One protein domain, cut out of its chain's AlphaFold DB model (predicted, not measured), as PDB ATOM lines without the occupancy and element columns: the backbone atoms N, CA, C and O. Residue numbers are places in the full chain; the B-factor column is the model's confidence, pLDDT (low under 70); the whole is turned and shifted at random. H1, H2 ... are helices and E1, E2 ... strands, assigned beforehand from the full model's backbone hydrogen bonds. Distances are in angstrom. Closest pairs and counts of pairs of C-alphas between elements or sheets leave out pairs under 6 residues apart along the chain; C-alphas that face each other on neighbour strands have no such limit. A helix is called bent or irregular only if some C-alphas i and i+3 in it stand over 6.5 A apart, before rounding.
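This is residues 4 to 81 of the 574 residues of an uncharacterized protein of Candidatus Dojkabacteria bacterium (UniProt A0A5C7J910). Two long helices, H2 and H4, meet near their first residues as an L, and H1 bridges them; the small strand hairpin E1-E2 is at one end, H3 at the other. The printed part has 78 residues, mostly helix, in the order H1 E1 E2 H2 H3 H4, and is compact: radius of gyration of the C-alphas 11.5 A, spans 31 by 24 by 22 A.

E1, residues 15 to 18, and E2, residues 26 to 28, form an antiparallel hairpin; N 16 and O 27, 2.8 A apart, are within hydrogen-bond range. The closest C-alphas of E1 and H4, residues 64 to 80, are Tyr 18 and Ala 75, 6.3 A. The hub H2, residues 36 to 53, touches H4 with residues 36 to 40 alone, about perpendicular at 89 degrees; closest C-alphas Leu 36 and Gln 64, 7.0 A. H1, residues 4 to 10, touches H2, closest C-alphas Glu 10 and Leu 47, 6.3 A. H3, residues 55 to 58, touches H2, closest C-alphas Leu 51 and Val 58, 7.0 A. O i to N i+4 pairs are within range throughout H1 and H4, and 9 of 14 in H2.

H1 begins at C-alpha 4 (40.917, 84.658, 40.100); H4, 24.3 A, ends at C-alpha 80 (52.950, 90.508, 49.030). H2, 21.0 A, is irregular: C-alphas 46 and 49 are 9.1 A apart.

The printed part has no cut and no long link; pLDDT is under 70 at residues 79 to 81.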
ATOM      1  N   LEU A   4      39.995  84.791  41.232       89.25
ATOM      2  CA  LEU A   4      40.917  84.658  40.100       89.25
ATOM      3  C   LEU A   4      41.851  83.457  40.293       89.25
ATOM      4  O   LEU A   4      41.965  82.659  39.378       89.25
ATOM      5  N   ASP A   5      42.430  83.251  41.482       88.62
ATOM      6  CA  ASP A   5      43.280  82.077  41.762       88.62
ATOM      7  C   ASP A   5      42.517  80.748  41.619       88.62
ATOM      8  O   ASP A   5      43.027  79.797  41.022       88.62
ATOM      9  N   LYS A   6      41.270  80.674  42.107       90.31
ATOM     10  CA  LYS A   6      40.407  79.499  41.902       90.31
ATOM     11  C   LYS A   6      40.069  79.297  40.426       90.31
ATOM     12  O   LYS A   6      40.138  78.170  39.955       90.31
ATOM     13  N   ALA A   7      39.752  80.368  39.699       91.75
ATOM     14  CA  ALA A   7      39.474  80.295  38.267       91.75
ATOM     15  C   ALA A   7      40.710  79.870  37.461       91.75
ATOM     16  O   ALA A   7      40.593  79.057  36.554       91.75
ATOM     17  N   LEU A   8      41.894  80.378  37.806       92.88
ATOM     18  CA  LEU A   8      43.171  80.000  37.201       92.88
ATOM     19  C   LEU A   8      43.494  78.525  37.449       92.88
ATOM     20  O   LEU A   8      43.874  77.819  36.519       92.88
ATOM     21  N   THR A   9      43.289  78.056  38.681       92.31
ATOM     22  CA  THR A   9      43.495  76.651  39.058       92.31
ATOM     23  C   THR A   9      42.540  75.734  38.296       92.31
ATOM     24  O   THR A   9      42.983  74.758  37.697       92.31
ATOM     25  N   GLU A  10      41.250  76.075  38.256       94.19
ATOM     26  CA  GLU A  10      40.226  75.296  37.547       94.19
ATOM     27  C   GLU A  10      40.454  75.298  36.026       94.19
ATOM     28  O   GLU A  10      40.271  74.283  35.363       94.19
ATOM     29  N   ALA A  11      40.925  76.419  35.471       92.62
ATOM     30  CA  ALA A  11      41.282  76.547  34.060       92.62
ATOM     31  C   ALA A  11      42.632  75.905  33.698       92.62
ATOM     32  O   ALA A  11      43.014  75.922  32.527       92.62
ATOM     33  N   ASN A  12      43.373  75.383  34.682       93.25
ATOM     34  CA  ASN A  12      44.741  74.889  34.537       93.25
ATOM     35  C   ASN A  12      45.701  75.926  33.907       93.25
ATOM     36  O   ASN A  12      46.529  75.608  33.050       93.25
ATOM     37  N   ILE A  13      45.585  77.192  34.319       93.38
ATOM     38  CA  ILE A  13      46.427  78.303  33.862       93.38
ATOM     39  C   ILE A  13      47.306  78.764  35.019       93.38
ATOM     40  O   ILE A  13      46.826  79.229  36.046       93.38
ATOM     41  N   THR A  14      48.621  78.714  34.821       90.44
ATOM     42  CA  THR A  14      49.574  79.345  35.742       90.44
ATOM     43  C   THR A  14      49.843  80.776  35.281       90.44
ATOM     44  O   THR A  14      50.307  80.983  34.161       90.44
ATOM     45  N   LEU A  15      49.561  81.767  36.126       89.62
ATOM     46  CA  LEU A  15      49.871  83.176  35.874       89.62
ATOM     47  C   LEU A  15      51.214  83.523  36.541       89.62
ATOM     48  O   LEU A  15      51.343  83.403  37.753       89.62
ATOM     49  N   LEU A  16      52.226  83.920  35.761       83.50
ATOM     50  CA  LEU A  16      53.568  84.239  36.279       83.50
ATOM     51  C   LEU A  16      53.727  85.714  36.629       83.50
ATOM     52  O   LEU A  16      54.363  86.062  37.622       83.50
ATOM     53  N   LYS A  17      53.230  86.596  35.758       88.56
ATOM     54  CA  LYS A  17      53.466  88.034  35.879       88.56
ATOM     55  C   LYS A  17      52.358  88.839  35.225       88.56
ATOM     56  O   LYS A  17      51.883  88.494  34.143       88.56
ATOM     57  N   TYR A  18      52.042  89.967  35.848       91.94
ATOM     58  CA  TYR A  18      51.204  91.015  35.288       91.94
ATOM     59  C   TYR A  18      51.973  92.347  35.272       91.94
ATOM     60  O   TYR A  18      52.616  92.704  36.258       91.94
ATOM     61  N   ASN A  19      51.979  93.058  34.142       87.75
ATOM     62  CA  ASN A  19      52.552  94.401  34.017       87.75
ATOM     63  C   ASN A  19      51.628  95.289  33.159       87.75
ATOM     64  O   ASN A  19      51.625  95.129  31.935       87.75
ATOM     65  N   PRO A  20      50.892  96.240  33.765       90.50
ATOM     66  CA  PRO A  20      49.890  97.049  33.070       90.50
ATOM     67  C   PRO A  20      50.470  98.035  32.043       90.50
ATOM     68  O   PRO A  20      49.729  98.514  31.190       90.50
ATOM     69  N   GLU A  21      51.774  98.328  32.079       88.19
ATOM     70  CA  GLU A  21      52.427  99.267  31.151       88.19
ATOM     71  C   GLU A  21      52.756  98.634  29.789       88.19
ATOM     72  O   GLU A  21      53.119  99.327  28.837       88.19
ATOM     73  N   LYS A  22      52.656  97.304  29.670       88.25
ATOM     74  CA  LYS A  22      52.987  96.577  28.439       88.25
ATOM     75  C   LYS A  22      51.753  96.336  27.576       88.25
ATOM     76  O   LYS A  22      50.688  95.987  28.068       88.25
ATOM     77  N   SER A  23      51.937  96.373  26.253       87.00
ATOM     78  CA  SER A  23      50.893  96.018  25.272       87.00
ATOM     79  C   SER A  23      50.404  94.565  25.389       87.00
ATOM     80  O   SER A  23      49.287  94.243  24.986       87.00
ATOM     81  N   ARG A  24      51.234  93.682  25.958       92.00
ATOM     82  CA  ARG A  24      50.901  92.306  26.347       92.00
ATOM     83  C   ARG A  24      51.163  92.158  27.846       92.00
ATOM     84  O   ARG A  24      52.283  91.806  28.226       92.00
ATOM     85  N   PRO A  25      50.191  92.529  28.691       90.88
ATOM     86  CA  PRO A  25      50.445  92.740  30.105       90.88
ATOM     87  C   PRO A  25      50.481  91.444  30.917       90.88
ATOM     88  O   PRO A  25      50.927  91.479  32.057       90.88
ATOM     89  N   VAL A  26      50.044  90.308  30.365       93.00
ATOM     90  CA  VAL A  26      49.938  89.031  31.085       93.00
ATOM     91  C   VAL A  26      50.998  88.043  30.601       93.00
ATOM     92  O   VAL A  26      51.158  87.874  29.395       93.00
ATOM     93  N   GLN A  27      51.701  87.373  31.518       90.62
ATOM     94  CA  GLN A  27      52.629  86.276  31.220       90.62
ATOM     95  C   GLN A  27      52.189  84.982  31.915       90.62
ATOM     96  O   GLN A  27      52.033  84.966  33.138       90.62
ATOM     97  N   THR A  28      52.016  83.905  31.151       91.25
ATOM     98  CA  THR A  28      51.581  82.579  31.632       91.25
ATOM     99  C   THR A  28      52.762  81.642  31.930       91.25
ATOM    100  O   THR A  28      53.909  81.972  31.632       91.25
ATOM    101  N   GLY A  29      52.496  80.487  32.558       80.62
ATOM    102  CA  GLY A  29      53.485  79.501  33.034       80.62
ATOM    103  C   GLY A  29      54.409  78.916  31.965       80.62
ATOM    104  O   GLY A  29      55.521  78.510  32.273       80.62
ATOM    105  N   ASP A  30      53.984  78.941  30.707       80.25
ATOM    106  CA  ASP A  30      54.763  78.588  29.515       80.25
ATOM    107  C   ASP A  30      55.628  79.755  28.987       80.25
ATOM    108  O   ASP A  30      56.168  79.694  27.886       80.25
ATOM    109  N   HIS A  31      55.749  80.836  29.761       78.94
ATOM    110  CA  HIS A  31      56.397  82.103  29.415       78.94
ATOM    111  C   HIS A  31      55.752  82.890  28.263       78.94
ATOM    112  O   HIS A  31      56.299  83.929  27.870       78.94
ATOM    113  N   THR A  32      54.580  82.487  27.769       85.88
ATOM    114  CA  THR A  32      53.865  83.214  26.715       85.88
ATOM    115  C   THR A  32      53.330  84.548  27.242       85.88
ATOM    116  O   THR A  32      52.690  84.617  28.290       85.88
ATOM    117  N   THR A  33      53.580  85.642  26.513       91.19
ATOM    118  CA  THR A  33      53.011  86.966  26.829       91.19
ATOM    119  C   THR A  33      51.748  87.224  26.011       91.19
ATOM    120  O   THR A  33      51.803  87.188  24.775       91.19
ATOM    121  N   LEU A  34      50.642  87.550  26.675       94.44
ATOM    122  CA  LEU A  34      49.316  87.703  26.082       94.44
ATOM    123  C   LEU A  34      48.753  89.122  26.296       94.44
ATOM    124  O   LEU A  34      48.955  89.719  27.358       94.44
ATOM    125  N   PRO A  35      48.031  89.685  25.307       95.44
ATOM    126  CA  PRO A  35      47.129  90.809  25.548       95.44
ATOM    127  C   PRO A  35      45.944  90.367  26.427       95.44
ATOM    128  O   PRO A  35      45.587  89.188  26.435       95.44
ATOM    129  N   LEU A  36      45.298  91.312  27.123       93.88
ATOM    130  CA  LEU A  36      44.183  91.021  28.043       93.88
ATOM    131  C   LEU A  36      43.055  90.222  27.382       93.88
ATOM    132  O   LEU A  36      42.567  89.266  27.969       93.88
ATOM    133  N   SER A  37      42.684  90.562  26.145       91.94
ATOM    134  CA  SER A  37      41.642  89.843  25.400       91.94
ATOM    135  C   SER A  37      41.977  88.365  25.206       91.94
ATOM    136  O   SER A  37      41.158  87.507  25.504       91.94
ATOM    137  N   LYS A  38      43.210  88.053  24.790       95.19
ATOM    138  CA  LYS A  38      43.655  86.666  24.599       95.19
ATOM    139  C   LYS A  38      43.782  85.901  25.904       95.19
ATOM    140  O   LYS A  38      43.573  84.695  25.916       95.19
ATOM    141  N   PHE A  39      44.128  86.588  26.985       95.44
ATOM    142  CA  PHE A  39      44.146  85.978  28.304       95.44
ATOM    143  C   PHE A  39      42.730  85.643  28.796       95.44
ATOM    144  O   PHE A  39      42.517  84.548  29.304       95.44
ATOM    145  N   VAL A  40      41.752  86.530  28.579       94.50
ATOM    146  CA  VAL A  40      40.336  86.248  28.875       94.50
ATOM    147  C   VAL A  40      39.826  85.084  28.026       94.50
ATOM    148  O   VAL A  40      39.224  84.173  28.583       94.50
ATOM    149  N   ASP A  41      40.126  85.057  26.721       94.62
ATOM    150  CA  ASP A  41      39.772  83.930  25.843       94.62
ATOM    151  C   ASP A  41      40.343  82.609  26.381       94.62
ATOM    152  O   ASP A  41      39.646  81.599  26.452       94.62
ATOM    153  N   LEU A  42      41.620  82.615  26.782       94.56
ATOM    154  CA  LEU A  42      42.297  81.450  27.343       94.56
ATOM    155  C   LEU A  42      41.621  80.982  28.639       94.56
ATOM    156  O   LEU A  42      41.366  79.791  28.793       94.56
ATOM    157  N   LEU A  43      41.287  81.914  29.534       93.25
ATOM    158  CA  LEU A  43      40.633  81.630  30.810       93.25
ATOM    159  C   LEU A  43      39.218  81.074  30.615       93.25
ATOM    160  O   LEU A  43      38.850  80.083  31.240       93.25
ATOM    161  N   VAL A  44      38.440  81.663  29.707       94.12
ATOM    162  CA  VAL A  44      37.090  81.200  29.355       94.12
ATOM    163  C   VAL A  44      37.132  79.800  28.747       94.12
ATOM    164  O   VAL A  44      36.353  78.934  29.148       94.12
ATOM    165  N   ASN A  45      38.065  79.555  27.824       94.31
ATOM    166  CA  ASN A  45      38.240  78.246  27.200       94.31
ATOM    167  C   ASN A  45      38.689  77.184  28.210       94.31
ATOM    168  O   ASN A  45      38.199  76.059  28.151       94.31
ATOM    169  N   GLY A  46      39.586  77.543  29.133       93.38
ATOM    170  CA  GLY A  46      40.048  76.647  30.193       93.38
ATOM    171  C   GLY A  46      38.944  76.285  31.188       93.38
ATOM    172  O   GLY A  46      38.836  75.128  31.577       93.38
ATOM    173  N   LEU A  47      38.077  77.238  31.549       94.00
ATOM    174  CA  LEU A  47      36.952  76.993  32.460       94.00
ATOM    175  C   LEU A  47      35.814  76.188  31.813       94.00
ATOM    176  O   LEU A  47      35.148  75.407  32.491       94.00
ATOM    177  N   GLY A  48      35.548  76.370  30.518       93.69
ATOM    178  CA  GLY A  48      34.547  75.593  29.781       93.69
ATOM    179  C   GLY A  48      33.174  75.548  30.472       93.69
ATOM    180  O   GLY A  48      32.510  76.572  30.637       93.69
ATOM    181  N   LYS A  49      32.731  74.352  30.886       92.62
ATOM    182  CA  LYS A  49      31.433  74.141  31.564       92.62
ATOM    183  C   LYS A  49      31.383  74.701  32.989       92.62
ATOM    184  O   LYS A  49      30.292  74.914  33.510       92.62
ATOM    185  N   GLU A  50      32.538  74.957  33.592       93.56
ATOM    186  CA  GLU A  50      32.684  75.468  34.956       93.56
ATOM    187  C   GLU A  50      32.596  76.996  35.019       93.56
ATOM    188  O   GLU A  50      32.423  77.566  36.094       93.56
ATOM    189  N   LEU A  51      32.629  77.677  33.867       91.75
ATOM    190  CA  LEU A  51      32.553  79.135  33.760       91.75
ATOM    191  C   LEU A  51      31.391  79.778  34.554       91.75
ATOM    192  O   LEU A  51      31.637  80.793  35.210       91.75
ATOM    193  N   PRO A  52      30.159  79.218  34.595       92.44
ATOM    194  CA  PRO A  52      29.067  79.782  35.395       92.44
ATOM    195  C   PRO A  52      29.345  79.820  36.906       92.44
ATOM    196  O   PRO A  52      28.715  80.604  37.613       92.44
ATOM    197  N   LYS A  53      30.291  79.012  37.411       91.88
ATOM    198  CA  LYS A  53      30.717  79.032  38.822       91.88
ATOM    199  C   LYS A  53      31.574  80.256  39.166       91.88
ATOM    200  O   LYS A  53      31.781  80.532  40.345       91.88
ATOM    201  N   PHE A  54      32.035  81.007  38.162       92.56
ATOM    202  CA  PHE A  54      32.907  82.172  38.312       92.56
ATOM    203  C   PHE A  54      32.256  83.435  37.711       92.56
ATOM    204  O   PHE A  54      32.708  83.937  36.678       92.56
ATOM    205  N   PRO A  55      31.202  83.994  38.342       89.12
ATOM    206  CA  PRO A  55      30.445  85.132  37.799       89.12
ATOM    207  C   PRO A  55      31.304  86.388  37.576       89.12
ATOM    208  O   PRO A  55      31.027  87.195  36.689       89.12
ATOM    209  N   GLU A  56      32.385  86.531  38.337       88.12
ATOM    210  CA  GLU A  56      33.366  87.611  38.202       88.12
ATOM    211  C   GLU A  56      34.170  87.494  36.894       88.12
ATOM    212  O   GLU A  56      34.407  88.500  36.227       88.12
ATOM    213  N   ILE A  57      34.501  86.270  36.462       89.00
ATOM    214  CA  ILE A  57      35.156  86.005  35.169       89.00
ATOM    215  C   ILE A  57      34.165  86.181  34.018       89.00
ATOM    216  O   ILE A  57      34.511  86.762  32.991       89.00
ATOM    217  N   VAL A  58      32.902  85.782  34.204       87.88
ATOM    218  CA  VAL A  58      31.826  86.044  33.231       87.88
ATOM    219  C   VAL A  58      31.667  87.548  32.984       87.88
ATOM    220  O   VAL A  58      31.542  87.983  31.838       87.88
ATOM    221  N   ALA A  59      31.754  88.366  34.036       86.81
ATOM    222  CA  ALA A  59      31.697  89.821  33.921       86.81
ATOM    223  C   ALA A  59      32.898  90.432  33.169       86.81
ATOM    224  O   ALA A  59      32.796  91.569  32.703       86.81
ATOM    225  N   CYS A  60      34.005  89.697  33.027       88.00
ATOM    226  CA  CYS A  60      35.209  90.132  32.317       88.00
ATOM    227  C   CYS A  60      35.153  89.898  30.800       88.00
ATOM    228  O   CYS A  60      35.862  90.587  30.069       88.00
ATOM    229  N   ILE A  61      34.299  88.984  30.314       86.81
ATOM    230  CA  ILE A  61      34.223  88.584  28.891       86.81
ATOM    231  C   ILE A  61      34.016  89.796  27.971       86.81
ATOM    232  O   ILE A  61      34.629  89.889  26.913       86.81
ATOM    233  N   ASN A  62      33.211  90.763  28.418       82.56
ATOM    234  CA  ASN A  62      32.894  91.977  27.662       82.56
ATOM    235  C   ASN A  62      33.406  93.263  28.332       82.56
ATOM    236  O   ASN A  62      33.025  94.361  27.928       82.56
ATOM    237  N   ASN A  63      34.238  93.157  29.372       88.12
ATOM    238  CA  ASN A  63      34.730  94.318  30.109       88.12
ATOM    239  C   ASN A  63      36.203  94.140  30.491       88.12
ATOM    240  O   ASN A  63      36.542  93.548  31.515       88.12
ATOM    241  N   GLN A  64      37.079  94.718  29.666       85.69
ATOM    242  CA  GLN A  64      38.524  94.682  29.894       85.69
ATOM    243  C   GLN A  64      38.961  95.437  31.160       85.69
ATOM    244  O   GLN A  64      40.017  95.129  31.704       85.69
ATOM    245  N   GLY A  65      38.165  96.393  31.650       87.75
ATOM    246  CA  GLY A  65      38.440  97.083  32.913       87.75
ATOM    247  C   GLY A  65      38.371  96.130  34.105       87.75
ATOM    248  O   GLY A  65      39.276  96.113  34.928       87.75
ATOM    249  N   LYS A  66      37.373  95.240  34.127       88.44
ATOM    250  CA  LYS A  66      37.187  94.280  35.227       88.44
ATOM    251  C   LYS A  66      38.288  93.224  35.310       88.44
ATOM    252  O   LYS A  66      38.739  92.901  36.402       88.44
ATOM    253  N   ILE A  67      38.768  92.706  34.173       92.31
ATOM    254  CA  ILE A  67      39.908  91.769  34.205       92.31
ATOM    255  C   ILE A  67      41.195  92.479  34.631       92.31
ATOM    256  O   ILE A  67      42.042  91.870  35.277       92.31
ATOM    257  N   LYS A  68      41.338  93.767  34.291       91.94
ATOM    258  CA  LYS A  68      42.462  94.593  34.735       91.94
ATOM    259  C   LYS A  68      42.454  94.733  36.256       91.94
ATOM    260  O   LYS A  68      43.472  94.446  36.866       91.94
ATOM    261  N   GLU A  69      41.308  95.074  36.846       91.25
ATOM    262  CA  GLU A  69      41.120  95.161  38.302       91.25
ATOM    263  C   GLU A  69      41.465  93.831  38.989       91.25
ATOM    264  O   GLU A  69      42.290  93.809  39.896       91.25
ATOM    265  N   LEU A  70      40.944  92.702  38.489       91.44
ATOM    266  CA  LEU A  70      41.253  91.375  39.043       91.44
ATOM    267  C   LEU A  70      42.747  91.014  38.950       91.44
ATOM    268  O   LEU A  70      43.285  90.367  39.848       91.44
ATOM    269  N   LEU A  71      43.424  91.405  37.867       91.94
ATOM    270  CA  LEU A  71      44.861  91.181  37.685       91.94
ATOM    271  C   LEU A  71      45.715  92.125  38.538       91.94
ATOM    272  O   LEU A  71      46.789  91.723  38.983       91.94
ATOM    273  N   GLU A  72      45.260  93.356  38.769       90.12
ATOM    274  CA  GLU A  72      45.897  94.313  39.676       90.12
ATOM    275  C   GLU A  72      45.783  93.837  41.128       90.12
ATOM    276  O   GLU A  72      46.799  93.782  41.819       90.12
ATOM    277  N   GLU A  73      44.600  93.389  41.561       88.44
ATOM    278  CA  GLU A  73      44.391  92.754  42.871       88.44
ATOM    279  C   GLU A  73      45.293  91.524  43.042       88.44
ATOM    280  O   GLU A  73      46.049  91.433  44.010       88.44
ATOM    281  N   TRP A  74      45.303  90.622  42.055       89.88
ATOM    282  CA  TRP A  74      46.171  89.442  42.061       89.88
ATOM    283  C   TRP A  74      47.657  89.802  42.110       89.88
ATOM    284  O   TRP A  74      48.432  89.137  42.799       89.88
ATOM    285  N   ALA A  75      48.077  90.845  41.392       85.69
ATOM    286  CA  ALA A  75      49.461  91.299  41.387       85.69
ATOM    287  C   ALA A  75      49.861  91.914  42.732       85.69
ATOM    288  O   ALA A  75      50.981  91.679  43.175       85.69
ATOM    289  N   ILE A  76      48.967  92.649  43.400       81.50
ATOM    290  CA  ILE A  76      49.197  93.195  44.747       81.50
ATOM    291  C   ILE A  76      49.324  92.054  45.770       81.50
ATOM    292  O   ILE A  76      50.251  92.051  46.585       81.50
ATOM    293  N   GLU A  77      48.449  91.050  45.694       75.38
ATOM    294  CA  GLU A  77      48.467  89.877  46.579       75.38
ATOM    295  C   GLU A  77      49.692  88.975  46.338       75.38
ATOM    296  O   GLU A  77      50.326  88.500  47.281       75.38
ATOM    297  N   ASN A  78      50.094  88.759  45.082       72.56
ATOM    298  CA  ASN A  78      51.281  87.954  44.770       72.56
ATOM    299  C   ASN A  78      52.596  88.730  44.914       72.56
ATOM    300  O   ASN A  78      53.628  88.113  45.156       72.56
ATOM    301  N   ALA A  79      52.575  90.063  44.848       63.25
ATOM    302  CA  ALA A  79      53.713  90.887  45.251       63.25
ATOM    303  C   ALA A  79      53.932  90.857  46.772       63.25
ATOM    304  O   ALA A  79      55.067  90.995  47.222       63.25
ATOM    305  N   THR A  80      52.870  90.650  47.564       49.88
ATOM    306  CA  THR A  80      52.950  90.508  49.030       49.88
ATOM    307  C   THR A  80      53.213  89.075  49.493       49.88
ATOM    308  O   THR A  80      53.771  88.890  50.576       49.88
ATOM    309  N   LYS A  81      52.953  88.059  48.659       49.75
ATOM    310  CA  LYS A  81      53.578  86.733  48.793       49.75
ATOM    311  C   LYS A  81      55.055  86.826  48.399       49.75
ATOM    312  O   LYS A  81      55.484  86.317  47.366       49.75
TER     313      LYS A  81